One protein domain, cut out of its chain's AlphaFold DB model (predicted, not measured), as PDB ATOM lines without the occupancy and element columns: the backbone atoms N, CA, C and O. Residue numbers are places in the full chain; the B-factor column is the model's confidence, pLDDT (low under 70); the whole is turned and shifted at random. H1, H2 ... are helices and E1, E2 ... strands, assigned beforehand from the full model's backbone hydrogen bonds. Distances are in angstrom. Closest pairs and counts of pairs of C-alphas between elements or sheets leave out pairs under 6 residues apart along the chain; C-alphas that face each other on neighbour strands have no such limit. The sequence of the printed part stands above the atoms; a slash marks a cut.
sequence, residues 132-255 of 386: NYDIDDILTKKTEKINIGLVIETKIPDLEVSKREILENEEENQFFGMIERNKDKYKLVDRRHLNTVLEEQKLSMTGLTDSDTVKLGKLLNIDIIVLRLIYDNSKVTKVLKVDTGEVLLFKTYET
ATOM      1  N   ASN A 132     282.164 201.929 180.312       82.75
ATOM      2  CA  ASN A 132     281.301 201.415 179.262       82.75
ATOM      3  C   ASN A 132     281.346 199.877 179.133       82.75
ATOM      4  O   ASN A 132     280.339 199.274 178.788       82.75
ATOM      5  N   TYR A 133     282.460 199.217 179.456       82.94
ATOM      6  CA  TYR A 133     282.510 197.751 179.519       82.94
ATOM      7  C   TYR A 133     281.754 197.208 180.732       82.94
ATOM      8  O   TYR A 133     281.014 196.240 180.594       82.94
ATOM      9  N   ASP A 134     281.866 197.871 181.888       86.44
ATOM     10  CA  ASP A 134     281.124 197.484 183.095       86.44
ATOM     11  C   ASP A 134     279.603 197.572 182.877       86.44
ATOM     12  O   ASP A 134     278.851 196.719 183.344       86.44
ATOM     13  N   ILE A 135     279.136 198.577 182.126       89.62
ATOM     14  CA  ILE A 135     277.726 198.668 181.713       89.62
ATOM     15  C   ILE A 135     277.341 197.486 180.828       89.62
ATOM     16  O   ILE A 135     276.267 196.909 180.994       89.62
ATOM     17  N   ASP A 136     278.179 197.148 179.852       87.88
ATOM     18  CA  ASP A 136     277.838 196.085 178.918       87.88
ATOM     19  C   ASP A 136     277.734 194.726 179.622       87.88
ATOM     20  O   ASP A 136     276.772 193.985 179.380       87.88
ATOM     21  N   ASP A 137     278.663 194.463 180.544       86.31
ATOM     22  CA  ASP A 137     278.757 193.239 181.337       86.31
ATOM     23  C   ASP A 137     277.518 193.021 182.215       86.31
ATOM     24  O   ASP A 137     276.856 191.988 182.102       86.31
ATOM     25  N   ILE A 138     277.095 194.019 183.002       87.88
ATOM     26  CA  ILE A 138     275.903 193.877 183.863       87.88
ATOM     27  C   ILE A 138     274.599 193.708 183.060       87.88
ATOM     28  O   ILE A 138     273.611 193.182 183.576       87.88
ATOM     29  N   LEU A 139     274.568 194.153 181.795       87.06
ATOM     30  CA  LEU A 139     273.384 194.102 180.931       87.06
ATOM     31  C   LEU A 139     273.353 192.863 180.010       87.06
ATOM     32  O   LEU A 139     272.442 192.744 179.190       87.06
ATOM     33  N   THR A 140     274.308 191.925 180.112       67.12
ATOM     34  CA  THR A 140     274.497 190.766 179.196       67.12
ATOM     35  C   THR A 140     273.341 189.760 179.097       67.12
ATOM     36  O   THR A 140     273.376 188.889 178.233       67.12
ATOM     37  N   LYS A 141     272.287 189.856 179.916       59.09
ATOM     38  CA  LYS A 141     271.290 188.776 180.071       59.09
ATOM     39  C   LYS A 141     269.917 189.000 179.420       59.09
ATOM     40  O   LYS A 141     268.992 188.253 179.732       59.09
ATOM     41  N   LYS A 142     269.731 189.993 178.544       58.94
ATOM     42  CA  LYS A 142     268.419 190.241 177.911       58.94
ATOM     43  C   LYS A 142     268.352 189.768 176.459       58.94
ATOM     44  O   LYS A 142     269.240 190.046 175.665       58.94
ATOM     45  N   THR A 143     267.256 189.083 176.128       58.12
ATOM     46  CA  THR A 143     266.910 188.596 174.781       58.12
ATOM     47  C   THR A 143     266.294 189.672 173.885       58.12
ATOM     48  O   THR A 143     266.233 189.495 172.672       58.12
ATOM     49  N   GLU A 144     265.828 190.780 174.464       78.94
ATOM     50  CA  GLU A 144     265.204 191.899 173.752       78.94
ATOM     51  C   GLU A 144     266.126 193.123 173.723       78.94
ATOM     52  O   GLU A 144     266.919 193.333 174.646       78.94
ATOM     53  N   LYS A 145     265.999 193.949 172.672       86.94
ATOM     54  CA  LYS A 145     266.749 195.208 172.557       86.94
ATOM     55  C   LYS A 145     266.380 196.156 173.693       86.94
ATOM     56  O   LYS A 145     265.207 196.450 173.900       86.94
ATOM     57  N   ILE A 146     267.393 196.681 174.368       90.44
ATOM     58  CA  ILE A 146     267.256 197.603 175.494       90.44
ATOM     59  C   ILE A 146     267.264 199.039 174.961       90.44
ATOM     60  O   ILE A 146     268.252 199.462 174.355       90.44
ATOM     61  N   ASN A 147     266.202 199.807 175.212       91.44
ATOM     62  CA  ASN A 147     266.223 201.256 175.020       91.44
ATOM     63  C   ASN A 147     267.075 201.873 176.130       91.44
ATOM     64  O   ASN A 147     266.733 201.770 177.310       91.44
ATOM     65  N   ILE A 148     268.193 202.491 175.764       91.94
ATOM     66  CA  ILE A 148     269.172 203.004 176.722       91.94
ATOM     67  C   ILE A 148     269.434 204.490 176.485       91.94
ATOM     68  O   ILE A 148     269.523 204.944 175.341       91.94
ATOM     69  N   GLY A 149     269.544 205.246 177.574       89.25
ATOM     70  CA  GLY A 149     269.893 206.666 177.552       89.25
ATOM     71  C   GLY A 149     271.087 206.978 178.445       89.25
ATOM     72  O   GLY A 149     271.346 206.268 179.417       89.25
ATOM     73  N   LEU A 150     271.792 208.059 178.114       89.38
ATOM     74  CA  LEU A 150     272.913 208.593 178.880       89.38
ATOM     75  C   LEU A 150     272.578 210.006 179.357       89.38
ATOM     76  O   LEU A 150     272.107 210.836 178.581       89.38
ATOM     77  N   VAL A 151     272.858 210.271 180.627       87.69
ATOM     78  CA  VAL A 151     272.844 211.602 181.230       87.69
ATOM     79  C   VAL A 151     274.217 211.842 181.830       87.69
ATOM     80  O   VAL A 151     274.688 211.033 182.631       87.69
ATOM     81  N   ILE A 152     274.859 212.942 181.448       86.56
ATOM     82  CA  ILE A 152     276.163 213.338 181.978       86.56
ATOM     83  C   ILE A 152     275.986 214.613 182.792       86.56
ATOM     84  O   ILE A 152     275.354 215.561 182.331       86.56
ATOM     85  N   GLU A 153     276.560 214.644 183.992       87.06
ATOM     86  CA  GLU A 153     276.632 215.852 184.805       87.06
ATOM     87  C   GLU A 153     278.067 216.144 185.237       87.06
ATOM     88  O   GLU A 153     278.677 215.377 185.987       87.06
ATOM     89  N   THR A 154     278.581 217.311 184.856       87.00
ATOM     90  CA  THR A 154     279.858 217.812 185.368       87.00
ATOM     91  C   THR A 154     279.667 218.540 186.702       87.00
ATOM     92  O   THR A 154     278.955 219.539 186.794       87.00
ATOM     93  N   LYS A 155     280.327 218.044 187.752       87.94
ATOM     94  CA  LYS A 155     280.288 218.536 189.142       87.94
ATOM     95  C   LYS A 155     281.529 219.346 189.540       87.94
ATOM     96  O   LYS A 155     281.695 219.655 190.716       87.94
ATOM     97  N   ILE A 156     282.398 219.680 188.585       84.25
ATOM     98  CA  ILE A 156     283.608 220.480 188.816       84.25
ATOM     99  C   ILE A 156     283.215 221.965 188.941       84.25
ATOM    100  O   ILE A 156     282.688 222.524 187.971       84.25
ATOM    101  N   PRO A 157     283.444 222.612 190.104       84.50
ATOM    102  CA  PRO A 157     283.142 224.030 190.292       84.50
ATOM    103  C   PRO A 157     283.964 224.906 189.345       84.50
ATOM    104  O   PRO A 157     285.113 224.586 189.051       84.50
ATOM    105  N   ASP A 158     283.374 226.007 188.879       84.69
ATOM    106  CA  ASP A 158     284.051 227.056 188.097       84.69
ATOM    107  C   ASP A 158     284.773 226.576 186.822       84.69
ATOM    108  O   ASP A 158     285.628 227.268 186.270       84.69
ATOM    109  N   LEU A 159     284.403 225.395 186.310       79.19
ATOM    110  CA  LEU A 159     284.955 224.867 185.070       79.19
ATOM    111  C   LEU A 159     284.437 225.665 183.866       79.19
ATOM    112  O   LEU A 159     283.226 225.813 183.679       79.19
ATOM    113  N   GLU A 160     285.371 226.120 183.030       79.44
ATOM    114  CA  GLU A 160     285.091 226.801 181.766       79.44
ATOM    115  C   GLU A 160     284.164 225.959 180.872       79.44
ATOM    116  O   GLU A 160     284.336 224.743 180.756       79.44
ATOM    117  N   VAL A 161     283.195 226.608 180.217       74.25
ATOM    118  CA  VAL A 161     282.175 225.939 179.384       74.25
ATOM    119  C   VAL A 161     282.811 225.064 178.300       74.25
ATOM    120  O   VAL A 161     282.397 223.924 178.124       74.25
ATOM    121  N   SER A 162     283.860 225.561 177.640       56.66
ATOM    122  CA  SER A 162     284.605 224.837 176.602       56.66
ATOM    123  C   SER A 162     285.228 223.535 177.128       56.66
ATOM    124  O   SER A 162     285.135 222.489 176.493       56.66
ATOM    125  N   LYS A 163     285.819 223.567 178.328       62.31
ATOM    126  CA  LYS A 163     286.422 222.392 178.977       62.31
ATOM    127  C   LYS A 163     285.371 221.395 179.445       62.31
ATOM    128  O   LYS A 163     285.584 220.193 179.331       62.31
ATOM    129  N   ARG A 164     284.240 221.890 179.956       73.62
ATOM    130  CA  ARG A 164     283.094 221.051 180.322       73.62
ATOM    131  C   ARG A 164     282.587 220.267 179.117       73.62
ATOM    132  O   ARG A 164     282.450 219.056 179.205       73.62
ATOM    133  N   GLU A 165     282.373 220.954 178.000       68.00
ATOM    134  CA  GLU A 165     281.894 220.342 176.761       68.00
ATOM    135  C   GLU A 165     282.857 219.259 176.251       68.00
ATOM    136  O   GLU A 165     282.415 218.182 175.863       68.00
ATOM    137  N   ILE A 166     284.173 219.488 176.326       60.19
ATOM    138  CA  ILE A 166     285.182 218.480 175.965       60.19
ATOM    139  C   ILE A 166     285.058 217.218 176.834       60.19
ATOM    140  O   ILE A 166     285.024 216.115 176.290       60.19
ATOM    141  N   LEU A 167     284.971 217.369 178.161       68.19
ATOM    142  CA  LEU A 167     284.854 216.234 179.086       68.19
ATOM    143  C   LEU A 167     283.562 215.445 178.864       68.19
ATOM    144  O   LEU A 167     283.576 214.217 178.864       68.19
ATOM    145  N   GLU A 168     282.446 216.143 178.667       77.50
ATOM    146  CA  GLU A 168     281.153 215.508 178.412       77.50
ATOM    147  C   GLU A 168     281.167 214.764 177.069       77.50
ATOM    148  O   GLU A 168     280.790 213.594 177.016       77.50
ATOM    149  N   ASN A 169     281.708 215.377 176.011       68.06
ATOM    150  CA  ASN A 169     281.839 214.748 174.695       68.06
ATOM    151  C   ASN A 169     282.741 213.503 174.721       68.06
ATOM    152  O   ASN A 169     282.493 212.543 173.992       68.06
ATOM    153  N   GLU A 170     283.793 213.486 175.545       66.44
ATOM    154  CA  GLU A 170     284.643 212.303 175.722       66.44
ATOM    155  C   GLU A 170     283.833 211.107 176.252       66.44
ATOM    156  O   GLU A 170     283.909 210.004 175.702       66.44
ATOM    157  N   GLU A 171     283.012 211.330 177.281       78.75
ATOM    158  CA  GLU A 171     282.155 210.293 177.856       78.75
ATOM    159  C   GLU A 171     281.050 209.862 176.876       78.75
ATOM    160  O   GLU A 171     280.807 208.662 176.718       78.75
ATOM    161  N   GLU A 172     280.429 210.801 176.152       74.19
ATOM    162  CA  GLU A 172     279.454 210.470 175.100       74.19
ATOM    163  C   GLU A 172     280.073 209.575 174.024       74.19
ATOM    164  O   GLU A 172     279.495 208.550 173.660       74.19
ATOM    165  N   ASN A 173     281.285 209.893 173.565       65.19
ATOM    166  CA  ASN A 173     281.983 209.103 172.553       65.19
ATOM    167  C   ASN A 173     282.284 207.675 173.034       65.19
ATOM    168  O   ASN A 173     282.117 206.714 172.276       65.19
ATOM    169  N   GLN A 174     282.699 207.503 174.294       71.44
ATOM    170  CA  GLN A 174     282.936 206.175 174.871       71.44
ATOM    171  C   GLN A 174     281.645 205.350 174.977       71.44
ATOM    172  O   GLN A 174     281.662 204.136 174.722       71.44
ATOM    173  N   PHE A 175     280.533 206.002 175.319       82.19
ATOM    174  CA  PHE A 175     279.212 205.389 175.366       82.19
ATOM    175  C   PHE A 175     278.719 204.995 173.974       82.19
ATOM    176  O   PHE A 175     278.368 203.838 173.759       82.19
ATOM    177  N   PHE A 176     278.768 205.903 172.998       72.19
ATOM    178  CA  PHE A 176     278.376 205.610 171.619       72.19
ATOM    179  C   PHE A 176     279.217 204.489 171.018       72.19
ATOM    180  O   PHE A 176     278.666 203.590 170.391       72.19
ATOM    181  N   GLY A 177     280.521 204.454 171.303       67.12
ATOM    182  CA  GLY A 177     281.370 203.334 170.908       67.12
ATOM    183  C   GLY A 177     280.889 201.986 171.462       67.12
ATOM    184  O   GLY A 177     280.942 200.984 170.753       67.12
ATOM    185  N   MET A 178     280.402 201.937 172.708       83.56
ATOM    186  CA  MET A 178     279.803 200.723 173.287       83.56
ATOM    187  C   MET A 178     278.493 200.345 172.591       83.56
ATOM    188  O   MET A 178     278.287 199.167 172.304       83.56
ATOM    189  N   ILE A 179     277.632 201.325 172.308       80.19
ATOM    190  CA  ILE A 179     276.359 201.104 171.613       80.19
ATOM    191  C   ILE A 179     276.591 200.561 170.203       80.19
ATOM    192  O   ILE A 179     275.985 199.559 169.842       80.19
ATOM    193  N   GLU A 180     277.496 201.162 169.431       69.31
ATOM    194  CA  GLU A 180     277.808 200.743 168.058       69.31
ATOM    195  C   GLU A 180     278.353 199.310 167.997       69.31
ATOM    196  O   GLU A 180     277.909 198.507 167.173       69.31
ATOM    197  N   ARG A 181     279.255 198.944 168.923       77.69
ATOM    198  CA  ARG A 181     279.765 197.563 169.043       77.69
ATOM    199  C   ARG A 181     278.664 196.550 169.363       77.69
ATOM    200  O   ARG A 181     278.780 195.391 168.985       77.69
ATOM    201  N   ASN A 182     277.597 196.996 170.023       81.25
ATOM    202  CA  ASN A 182     276.497 196.174 170.516       81.25
ATOM    203  C   ASN A 182     275.133 196.624 169.946       81.25
ATOM    204  O   ASN A 182     274.111 196.580 170.637       81.25
ATOM    205  N   LYS A 183     275.090 197.043 168.672       81.81
ATOM    206  CA  LYS A 183     273.888 197.593 168.002       81.81
ATOM    207  C   LYS A 183     272.671 196.657 168.001       81.81
ATOM    208  O   LYS A 183     271.521 197.083 167.850       81.81
ATOM    209  N   ASP A 184     272.920 195.358 168.140       84.25
ATOM    210  CA  ASP A 184     271.882 194.331 168.191       84.25
ATOM    211  C   ASP A 184     271.271 194.188 169.590       84.25
ATOM    212  O   ASP A 184     270.165 193.672 169.711       84.25
ATOM    213  N   LYS A 185     271.936 194.724 170.620       86.69
ATOM    214  CA  LYS A 185     271.507 194.714 172.025       86.69
ATOM    215  C   LYS A 185     270.883 196.038 172.456       86.69
ATOM    216  O   LYS A 185     269.933 196.035 173.235       86.69
ATOM    217  N   TYR A 186     271.381 197.163 171.946       90.06
ATOM    218  CA  TYR A 186     270.971 198.490 172.405       90.06
ATOM    219  C   TYR A 186     270.245 199.301 171.337       90.06
ATOM    220  O   TYR A 186     270.590 199.280 170.156       90.06
ATOM    221  N   LYS A 187     269.260 200.081 171.779       88.19
ATOM    222  CA  LYS A 187     268.647 201.163 171.015       88.19
ATOM    223  C   LYS A 187     268.860 202.468 171.774       88.19
ATOM    224  O   LYS A 187     268.285 202.676 172.839       88.19
ATOM    225  N   LEU A 188     269.707 203.334 171.227       84.12
ATOM    226  CA  LEU A 188     269.985 204.643 171.807       84.12
ATOM    227  C   LEU A 188     268.763 205.558 171.676       84.12
ATOM    228  O   LEU A 188     268.190 205.681 170.590       84.12
ATOM    229  N   VAL A 189     268.392 206.226 172.765       81.12
ATOM    230  CA  VAL A 189     267.414 207.320 172.728       81.12
ATOM    231  C   VAL A 189     268.134 208.646 172.468       81.12
ATOM    232  O   VAL A 189     269.095 208.984 173.154       81.12
ATOM    233  N   ASP A 190     267.676 209.378 171.449       65.50
ATOM    234  CA  ASP A 190     268.287 210.628 170.979       65.50
ATOM    235  C   ASP A 190     268.251 211.728 172.058       65.50
ATOM    236  O   ASP A 190     267.210 212.001 172.666       65.50
ATOM    237  N   ARG A 191     269.391 212.404 172.247       65.25
ATOM    238  CA  ARG A 191     269.582 213.526 173.181       65.25
ATOM    239  C   ARG A 191     268.614 214.690 172.933       65.25
ATOM    240  O   ARG A 191     268.264 215.409 173.864       65.25
ATOM    241  N   ARG A 192     268.121 214.874 171.706       63.06
ATOM    242  CA  ARG A 192     267.116 215.903 171.391       63.06
ATOM    243  C   ARG A 192     265.805 215.672 172.136       63.06
ATOM    244  O   ARG A 192     265.227 216.630 172.633       63.06
ATOM    245  N   HIS A 193     265.377 214.416 172.274       68.19
ATOM    246  CA  HIS A 193     264.177 214.090 173.046       68.19
ATOM    247  C   HIS A 193     264.390 214.326 174.547       68.19
ATOM    248  O   HIS A 193     263.481 214.803 175.221       68.19
ATOM    249  N   LEU A 194     265.600 214.067 175.059       70.69
ATOM    250  CA  LEU A 194     265.975 214.344 176.450       70.69
ATOM    251  C   LEU A 194     265.826 215.835 176.794       70.69
ATOM    252  O   LEU A 194     265.188 216.166 177.790       70.69
ATOM    253  N   ASN A 195     266.360 216.725 175.951       68.44
ATOM    254  CA  ASN A 195     266.301 218.172 176.186       68.44
ATOM    255  C   ASN A 195     264.861 218.699 176.196       68.44
ATOM    256  O   ASN A 195     264.496 219.447 177.100       68.44
ATOM    257  N   THR A 196     264.025 218.264 175.246       75.94
ATOM    258  CA  THR A 196     262.604 218.645 175.209       75.94
ATOM    259  C   THR A 196     261.880 218.233 176.491       75.94
ATOM    260  O   THR A 196     261.185 219.046 177.096       75.94
ATOM    261  N   VAL A 197     262.089 217.000 176.963       76.75
ATOM    262  CA  VAL A 197     261.439 216.514 178.189       76.75
ATOM    263  C   VAL A 197     261.945 217.245 179.438       76.75
ATOM    264  O   VAL A 197     261.154 217.531 180.338       76.75
ATOM    265  N   LEU A 198     263.237 217.581 179.510       73.19
ATOM    266  CA  LEU A 198     263.794 218.360 180.622       73.19
ATOM    267  C   LEU A 198     263.168 219.761 180.707       73.19
ATOM    268  O   LEU A 198     262.755 220.178 181.793       73.19
ATOM    269  N   GLU A 199     263.032 220.450 179.568       78.50
ATOM    270  CA  GLU A 199     262.378 221.761 179.480       78.50
ATOM    271  C   GLU A 199     260.902 221.691 179.901       78.50
ATOM    272  O   GLU A 199     260.458 222.470 180.751       78.50
ATOM    273  N   GLU A 200     260.149 220.720 179.377       81.62
ATOM    274  CA  GLU A 200     258.726 220.531 179.690       81.62
ATOM    275  C   GLU A 200     258.479 220.226 181.174       81.62
ATOM    276  O   GLU A 200     257.507 220.704 181.766       81.62
ATOM    277  N   GLN A 201     259.365 219.447 181.800       78.81
ATOM    278  CA  GLN A 201     259.255 219.078 183.212       78.81
ATOM    279  C   GLN A 201     259.838 220.124 184.167       78.81
ATOM    280  O   GLN A 201     259.752 219.935 185.383       78.81
ATOM    281  N   LYS A 202     260.413 221.221 183.647       79.25
ATOM    282  CA  LYS A 202     261.148 222.232 184.427       79.25
ATOM    283  C   LYS A 202     262.247 221.612 185.297       79.25
ATOM    284  O   LYS A 202     262.505 222.078 186.408       79.25
ATOM    285  N   LEU A 203     262.860 220.538 184.808       72.38
ATOM    286  CA  LEU A 203     263.957 219.866 185.487       72.38
ATOM    287  C   LEU A 203     265.273 220.499 185.041       72.38
ATOM    288  O   LEU A 203     265.491 220.748 183.857       72.38
ATOM    289  N   SER A 204     266.156 220.758 186.003       68.00
ATOM    290  CA  SER A 204     267.527 221.149 185.687       68.00
ATOM    291  C   SER A 204     268.289 219.932 185.175       68.00
ATOM    292  O   SER A 204     268.138 218.834 185.704       68.00
ATOM    293  N   MET A 205     269.166 220.138 184.194       66.12
ATOM    294  CA  MET A 205     270.129 219.122 183.757       66.12
ATOM    295  C   MET A 205     271.238 218.883 184.798       66.12
ATOM    296  O   MET A 205     272.069 218.000 184.635       66.12
ATOM    297  N   THR A 206     271.270 219.683 185.868       65.31
ATOM    298  CA  THR A 206     272.217 219.557 186.974       65.31
ATOM    299  C   THR A 206     271.495 219.236 188.275       65.31
ATOM    300  O   THR A 206     270.504 219.875 188.629       65.31
ATOM    301  N   GLY A 207     272.046 218.282 189.028       69.06
ATOM    302  CA  GLY A 207     271.530 217.929 190.348       69.06
ATOM    303  C   GLY A 207     270.324 216.998 190.304       69.06
ATOM    304  O   GLY A 207     269.535 217.024 191.246       69.06
ATOM    305  N   LEU A 208     270.184 216.188 189.248       78.12
ATOM    306  CA  LEU A 208     269.127 215.186 189.185       78.12
ATOM    307  C   LEU A 208     269.332 214.159 190.300       78.12
ATOM    308  O   LEU A 208     270.420 213.605 190.483       78.12
ATOM    309  N   THR A 209     268.275 213.909 191.066       82.31
ATOM    310  CA  THR A 209     268.253 212.784 192.000       82.31
ATOM    311  C   THR A 209     267.983 211.487 191.244       82.31
ATOM    312  O   THR A 209     267.419 211.510 190.151       82.31
ATOM    313  N   ASP A 210     268.288 210.335 191.847       80.12
ATOM    314  CA  ASP A 210     267.971 209.028 191.246       80.12
ATOM    315  C   ASP A 210     266.467 208.918 190.896       80.12
ATOM    316  O   ASP A 210     266.097 208.359 189.865       80.12
ATOM    317  N   SER A 211     265.594 209.541 191.700       84.44
ATOM    318  CA  SER A 211     264.154 209.642 191.426       84.44
ATOM    319  C   SER A 211     263.845 210.486 190.184       84.44
ATOM    320  O   SER A 211     263.003 210.097 189.371       84.44
ATOM    321  N   ASP A 212     264.518 211.626 190.010       83.38
ATOM    322  CA  ASP A 212     264.342 212.484 188.833       83.38
ATOM    323  C   ASP A 212     264.843 211.783 187.569       83.38
ATOM    324  O   ASP A 212     264.162 211.793 186.544       83.38
ATOM    325  N   THR A 213     265.985 211.096 187.658       82.06
ATOM    326  CA  THR A 213     266.566 210.305 186.568       82.06
ATOM    327  C   THR A 213     265.629 209.170 186.137       82.06
ATOM    328  O   THR A 213     265.387 208.979 184.945       82.06
ATOM    329  N   VAL A 214     265.017 208.452 187.084       85.12
ATOM    330  CA  VAL A 214     264.021 207.410 186.778       85.12
ATOM    331  C   VAL A 214     262.754 208.007 186.160       85.12
ATOM    332  O   VAL A 214     262.232 207.468 185.181       85.12
ATOM    333  N   LYS A 215     262.255 209.134 186.685       86.38
ATOM    334  CA  LYS A 215     261.086 209.833 186.124       86.38
ATOM    335  C   LYS A 215     261.340 210.263 184.675       86.38
ATOM    336  O   LYS A 215     260.475 210.068 183.824       86.38
ATOM    337  N   LEU A 216     262.530 210.788 184.399       84.06
ATOM    338  CA  LEU A 216     262.976 211.172 183.063       84.06
ATOM    339  C   LEU A 216     263.032 209.966 182.118       84.06
ATOM    340  O   LEU A 216     262.493 210.025 181.015       84.06
ATOM    341  N   GLY A 217     263.590 208.844 182.582       85.62
ATOM    342  CA  GLY A 217     263.603 207.590 181.831       85.62
ATOM    343  C   GLY A 217     262.201 207.124 181.426       85.62
ATOM    344  O   GLY A 217     261.991 206.744 180.275       85.62
ATOM    345  N   LYS A 218     261.217 207.215 182.334       88.12
ATOM    346  CA  LYS A 218     259.819 206.834 182.049       88.12
ATOM    347  C   LYS A 218     259.196 207.712 180.968       88.12
ATOM    348  O   LYS A 218     258.522 207.197 180.081       88.12
ATOM    349  N   LEU A 219     259.437 209.022 181.023       87.06
ATOM    350  CA  LEU A 219     258.925 209.976 180.031       87.06
ATOM    351  C   LEU A 219     259.532 209.755 178.640       87.06
ATOM    352  O   LEU A 219     258.866 209.977 177.635       87.06
ATOM    353  N   LEU A 220     260.774 209.279 178.589       84.25
ATOM    354  CA  LEU A 220     261.505 209.008 177.353       84.25
ATOM    355  C   LEU A 220     261.337 207.575 176.835       84.25
ATOM    356  O   LEU A 220     261.944 207.223 175.825       84.25
ATOM    357  N   ASN A 221     260.524 206.753 177.510       88.06
ATOM    358  CA  ASN A 221     260.352 205.333 177.207       88.06
ATOM    359  C   ASN A 221     261.700 204.579 177.134       88.06
ATOM    360  O   ASN A 221     261.972 203.826 176.197       88.06
ATOM    361  N   ILE A 222     262.563 204.849 178.115       90.44
ATOM    362  CA  ILE A 222     263.880 204.231 178.288       90.44
ATOM    363  C   ILE A 222     263.749 203.044 179.251       90.44
ATOM    364  O   ILE A 222     263.082 203.151 180.276       90.44
ATOM    365  N   ASP A 223     264.431 201.936 178.962       91.88
ATOM    366  CA  ASP A 223     264.497 200.764 179.842       91.88
ATOM    367  C   ASP A 223     265.607 200.910 180.893       91.88
ATOM    368  O   ASP A 223     265.426 200.571 182.066       91.88
ATOM    369  N   ILE A 224     266.766 201.420 180.458       93.38
ATOM    370  CA  ILE A 224     267.967 201.628 181.271       93.38
ATOM    371  C   ILE A 224     268.482 203.051 181.086       93.38
ATOM    372  O   ILE A 224     268.737 203.484 179.963       93.38
ATOM    373  N   ILE A 225     268.713 203.760 182.183       92.00
ATOM    374  CA  ILE A 225     269.345 205.077 182.151       92.00
ATOM    375  C   ILE A 225     270.703 205.026 182.840       92.00
ATOM    376  O   ILE A 225     270.851 204.499 183.944       92.00
ATOM    377  N   VAL A 226     271.708 205.551 182.151       92.75
ATOM    378  CA  VAL A 226     273.075 205.651 182.642       92.75
ATOM    379  C   VAL A 226     273.314 207.082 183.087       92.75
ATOM    380  O   VAL A 226     273.206 208.005 182.285       92.75
ATOM    381  N   LEU A 227     273.642 207.265 184.362       91.94
ATOM    382  CA  LEU A 227     274.018 208.553 184.928       91.94
ATOM    383  C   LEU A 227     275.532 208.590 185.130       91.94
ATOM    384  O   LEU A 227     276.084 207.792 185.893       91.94
ATOM    385  N   ARG A 228     276.198 209.529 184.465       91.25
ATOM    386  CA  ARG A 228     277.642 209.731 184.536       91.25
ATOM    387  C   ARG A 228     277.947 211.063 185.209       91.25
ATOM    388  O   ARG A 228     277.664 212.119 184.661       91.25
ATOM    389  N   LEU A 229     278.524 211.020 186.404       90.50
ATOM    390  CA  LEU A 229     278.879 212.216 187.172       90.50
ATOM    391  C   LEU A 229     280.385 212.449 187.078       90.50
ATOM    392  O   LEU A 229     281.153 211.567 187.452       90.50
ATOM    393  N   ILE A 230     280.810 213.616 186.600       88.12
ATOM    394  CA  ILE A 230     282.224 213.971 186.429       88.12
ATOM    395  C   ILE A 230     282.646 214.908 187.561       88.12
ATOM    396  O   ILE A 230     282.184 216.043 187.642       88.12
ATOM    397  N   TYR A 231     283.536 214.447 188.428       87.25
ATOM    398  CA  TYR A 231     284.206 215.237 189.459       87.25
ATOM    399  C   TYR A 231     285.660 215.503 189.049       87.25
ATOM    400  O   TYR A 231     286.150 214.966 188.062       87.25
ATOM    401  N   ASP A 232     286.363 216.318 189.836       78.44
ATOM    402  CA  ASP A 232     287.746 216.724 189.547       78.44
ATOM    403  C   ASP A 232     288.700 215.509 189.454       78.44
ATOM    404  O   ASP A 232     289.500 215.397 188.530       78.44
ATOM    405  N   ASN A 233     288.547 214.538 190.369       76.00
ATOM    406  CA  ASN A 233     289.450 213.374 190.509       76.00
ATOM    407  C   ASN A 233     288.735 212.031 190.377       76.00
ATOM    408  O   ASN A 233     289.309 210.973 190.623       76.00
ATOM    409  N   SER A 234     287.447 212.057 190.067       81.00
ATOM    410  CA  SER A 234     286.706 210.830 189.837       81.00
ATOM    411  C   SER A 234     285.559 211.061 188.878       81.00
ATOM    412  O   SER A 234     285.025 212.155 188.750       81.00
ATOM    413  N   LYS A 235     285.143 209.991 188.226       87.88
ATOM    414  CA  LYS A 235     283.900 209.893 187.489       87.88
ATOM    415  C   LYS A 235     283.080 208.782 188.131       87.88
ATOM    416  O   LYS A 235     283.608 207.721 188.442       87.88
ATOM    417  N   VAL A 236     281.793 208.992 188.341       90.19
ATOM    418  CA  VAL A 236     280.886 207.985 188.906       90.19
ATOM    419  C   VAL A 236     279.917 207.554 187.821       90.19
ATOM    420  O   VAL A 236     279.302 208.402 187.183       90.19
ATOM    421  N   THR A 237     279.762 206.248 187.620       94.38
ATOM    422  CA  THR A 237     278.699 205.697 186.772       94.38
ATOM    423  C   THR A 237     277.651 205.042 187.646       94.38
ATOM    424  O   THR A 237     277.960 204.129 188.417       94.38
ATOM    425  N   LYS A 238     276.403 205.473 187.467       93.88
ATOM    426  CA  LYS A 238     275.228 204.735 187.911       93.88
ATOM    427  C   LYS A 238     274.481 204.173 186.712       93.88
ATOM    428  O   LYS A 238     274.300 204.875 185.722       93.88
ATOM    429  N   VAL A 239     273.993 202.946 186.821       94.06
ATOM    430  CA  VAL A 239     273.065 202.363 185.845       94.06
ATOM    431  C   VAL A 239     271.778 202.041 186.567       94.06
ATOM    432  O   VAL A 239     271.796 201.272 187.525       94.06
ATOM    433  N   LEU A 240     270.676 202.638 186.124       93.12
ATOM    434  CA  LEU A 240     269.375 202.480 186.756       93.12
ATOM    435  C   LEU A 240     268.393 201.808 185.808       93.12
ATOM    436  O   LEU A 240     268.293 202.158 184.628       93.12
ATOM    437  N   LYS A 241     267.624 200.873 186.356       93.19
ATOM    438  CA  LYS A 241     266.491 200.262 185.682       93.19
ATOM    439  C   LYS A 241     265.262 201.144 185.872       93.19
ATOM    440  O   LYS A 241     264.842 201.408 186.995       93.19
ATOM    441  N   VAL A 242     264.691 201.636 184.777       91.62
ATOM    442  CA  VAL A 242     263.681 202.710 184.820       91.62
ATOM    443  C   VAL A 242     262.334 202.237 185.379       91.62
ATOM    444  O   VAL A 242     261.628 202.994 186.047       91.62
ATOM    445  N   ASP A 243     261.958 200.984 185.133       89.62
ATOM    446  CA  ASP A 243     260.677 200.428 185.583       89.62
ATOM    447  C   ASP A 243     260.561 200.364 187.118       89.62
ATOM    448  O   ASP A 243     259.523 200.700 187.692       89.62
ATOM    449  N   THR A 244     261.658 199.992 187.768       90.00
ATOM    450  CA  THR A 244     261.763 199.641 189.189       90.00
ATOM    451  C   THR A 244     262.512 200.691 190.002       90.00
ATOM    452  O   THR A 244     262.320 200.769 191.211       90.00
ATOM    453  N   GLY A 245     263.349 201.503 189.356       87.56
ATOM    454  CA  GLY A 245     264.304 202.388 190.018       87.56
ATOM    455  C   GLY A 245     265.506 201.659 190.626       87.56
ATOM    456  O   GLY A 245     266.264 202.268 191.375       87.56
ATOM    457  N   GLU A 246     265.684 200.369 190.331       91.56
ATOM    458  CA  GLU A 246     266.807 199.575 190.826       91.56
ATOM    459  C   GLU A 246     268.139 200.088 190.262       91.56
ATOM    460  O   GLU A 246     268.265 200.334 189.060       91.56
ATOM    461  N   VAL A 247     269.151 200.214 191.123       92.75
ATOM    462  CA  VAL A 247     270.521 200.548 190.720       92.75
ATOM    463  C   VAL A 247     271.270 199.254 190.404       92.75
ATOM    464  O   VAL A 247     271.614 198.497 191.306       92.75
ATOM    465  N   LEU A 248     271.531 199.012 189.121       91.94
ATOM    466  CA  LEU A 248     272.232 197.822 188.624       91.94
ATOM    467  C   LEU A 248     273.754 197.947 188.741       91.94
ATOM    468  O   LEU A 248     274.457 196.950 188.883       91.94
ATOM    469  N   LEU A 249     274.267 199.175 188.670       92.25
ATOM    470  CA  LEU A 249     275.680 199.486 188.853       92.25
ATOM    471  C   LEU A 249     275.814 200.818 189.561       92.25
ATOM    472  O   LEU A 249     275.142 201.787 189.211       92.25
ATOM    473  N   PHE A 250     276.728 200.855 190.521       93.69
ATOM    474  CA  PHE A 250     277.199 202.067 191.162       93.69
ATOM    475  C   PHE A 250     278.705 201.935 191.357       93.69
ATOM    476  O   PHE A 250     279.155 201.216 192.248       93.69
ATOM    477  N   LYS A 251     279.487 202.573 190.485       89.06
ATOM    478  CA  LYS A 251     280.947 202.440 190.501       89.06
ATOM    479  C   LYS A 251     281.618 203.787 190.297       89.06
ATOM    480  O   LYS A 251     281.219 204.570 189.433       89.06
ATOM    481  N   THR A 252     282.645 204.031 191.099       86.06
ATOM    482  CA  THR A 252     283.528 205.190 190.985       86.06
ATOM    483  C   THR A 252     284.773 204.783 190.215       86.06
ATOM    484  O   THR A 252     285.364 203.738 190.479       86.06
ATOM    485  N   TYR A 253     285.158 205.619 189.266       80.19
ATOM    486  CA  TYR A 253     286.336 205.492 188.426       80.19
ATOM    487  C   TYR A 253     287.190 206.702 188.731       80.19
ATOM    488  O   TYR A 253     286.762 207.826 188.488       80.19
ATOM    489  N   GLU A 254     288.369 206.513 189.293       71.12
ATOM    490  CA  GLU A 254     289.256 207.640 189.540       71.12
ATOM    491  C   GLU A 254     289.664 208.249 188.192       71.12
ATOM    492  O   GLU A 254     290.131 207.550 187.287       71.12
ATOM    493  N   THR A 255     289.421 209.552 188.014       59.94
ATOM    494  CA  THR A 255     290.052 210.277 186.917       59.94
ATOM    495  C   THR A 255     291.466 210.475 187.369       59.94
ATOM    496  O   THR A 255     291.709 211.160 188.359       59.94
TER     497      THR A 255
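What this domain is: This is residues 132 to 255 of the 386 residues of an uncharacterized protein of Syntrophobacterales bacterium CG03_land_8_20_14_0_80_58_14 (UniProt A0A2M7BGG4). A twisted sheet of five strands forms a slab with helices on both faces: the long H2 runs along one face with the short H1 on that same face, while H4 packs slantwise on the other. H3 packs on H4 and only grazes the sheet. The printed part has 124 residues, with four named helices and five named strands in the order H1 E1 H2 E2 H3 H4 E3 E4 E5. The mixed sheet runs E2 E1 E3 E4 E5, and the class is mixed, helices and strands. The whole is compact, with a radius of gyration of the C-alphas of 14.0 A and spans of 44 by 32 by 23 A.

How they stand to each other: H1, residues 132 to 138, touches residues 174 to 178 of H2, residues 161 to 181, at a steep tilt of 46 degrees; the closest C-alphas, of Asn 132 and Phe 175, are 5.9 A apart. H2 lies over E1, residues 146 to 154, and E3, residues 224 to 230, at a height over the sheet of 9.1 A, and runs along the strands. E1, H2 and E2, residues 186 to 188, form a strand-helix-strand unit, two parallel neighbours with a helix between, with a right-handed crossover; N 187 and O 146 are 2.8 A apart. E1 is staggered: it pairs with E2 over residues 146 to 148 and with parallel E3 over 148 to 154, where N 151 and O 226 are 2.8 A apart. H3, residues 191 to 200, touches H4, residues 210 to 219, about perpendicular at 75 degrees; the closest C-alphas, of Val 197 and Leu 219, are 7.2 A apart. E2, H3, H4 and E3 form a split unit, with E1 between its strands, and its crossover is right-handed. H4 is on the face opposite to H1 and H2, at a height over the sheet of 9.4 A. E3, E4, residues 234 to 241, and E5, residues 247 to 254, form a meander, each strand antiparallel to the one before, in two hairpins; N 227 and O 238 are 2.8 A apart, N 237 and O 251 2.9 A. In the four helices every O i to N i+4 pair is within hydrogen-bond range.

Where its parts are: H1 begins at C-alpha 132, (281.301, 201.415, 179.262). H2 is 30.3 A long, E1 25.8 A, E4 23.2 A and E5 20.1 A, and E5 ends at C-alpha 254, (289.256, 207.640, 189.540).

The domain as a whole: The C-alphas farthest apart, of Thr 143 and Asp 158, are 44.2 A apart. The printed part has no cut and no long link. Its mean pLDDT is 81.0; 24 residues are under 70, among them residues 140 to 143, 190 to 193 and 204 to 207.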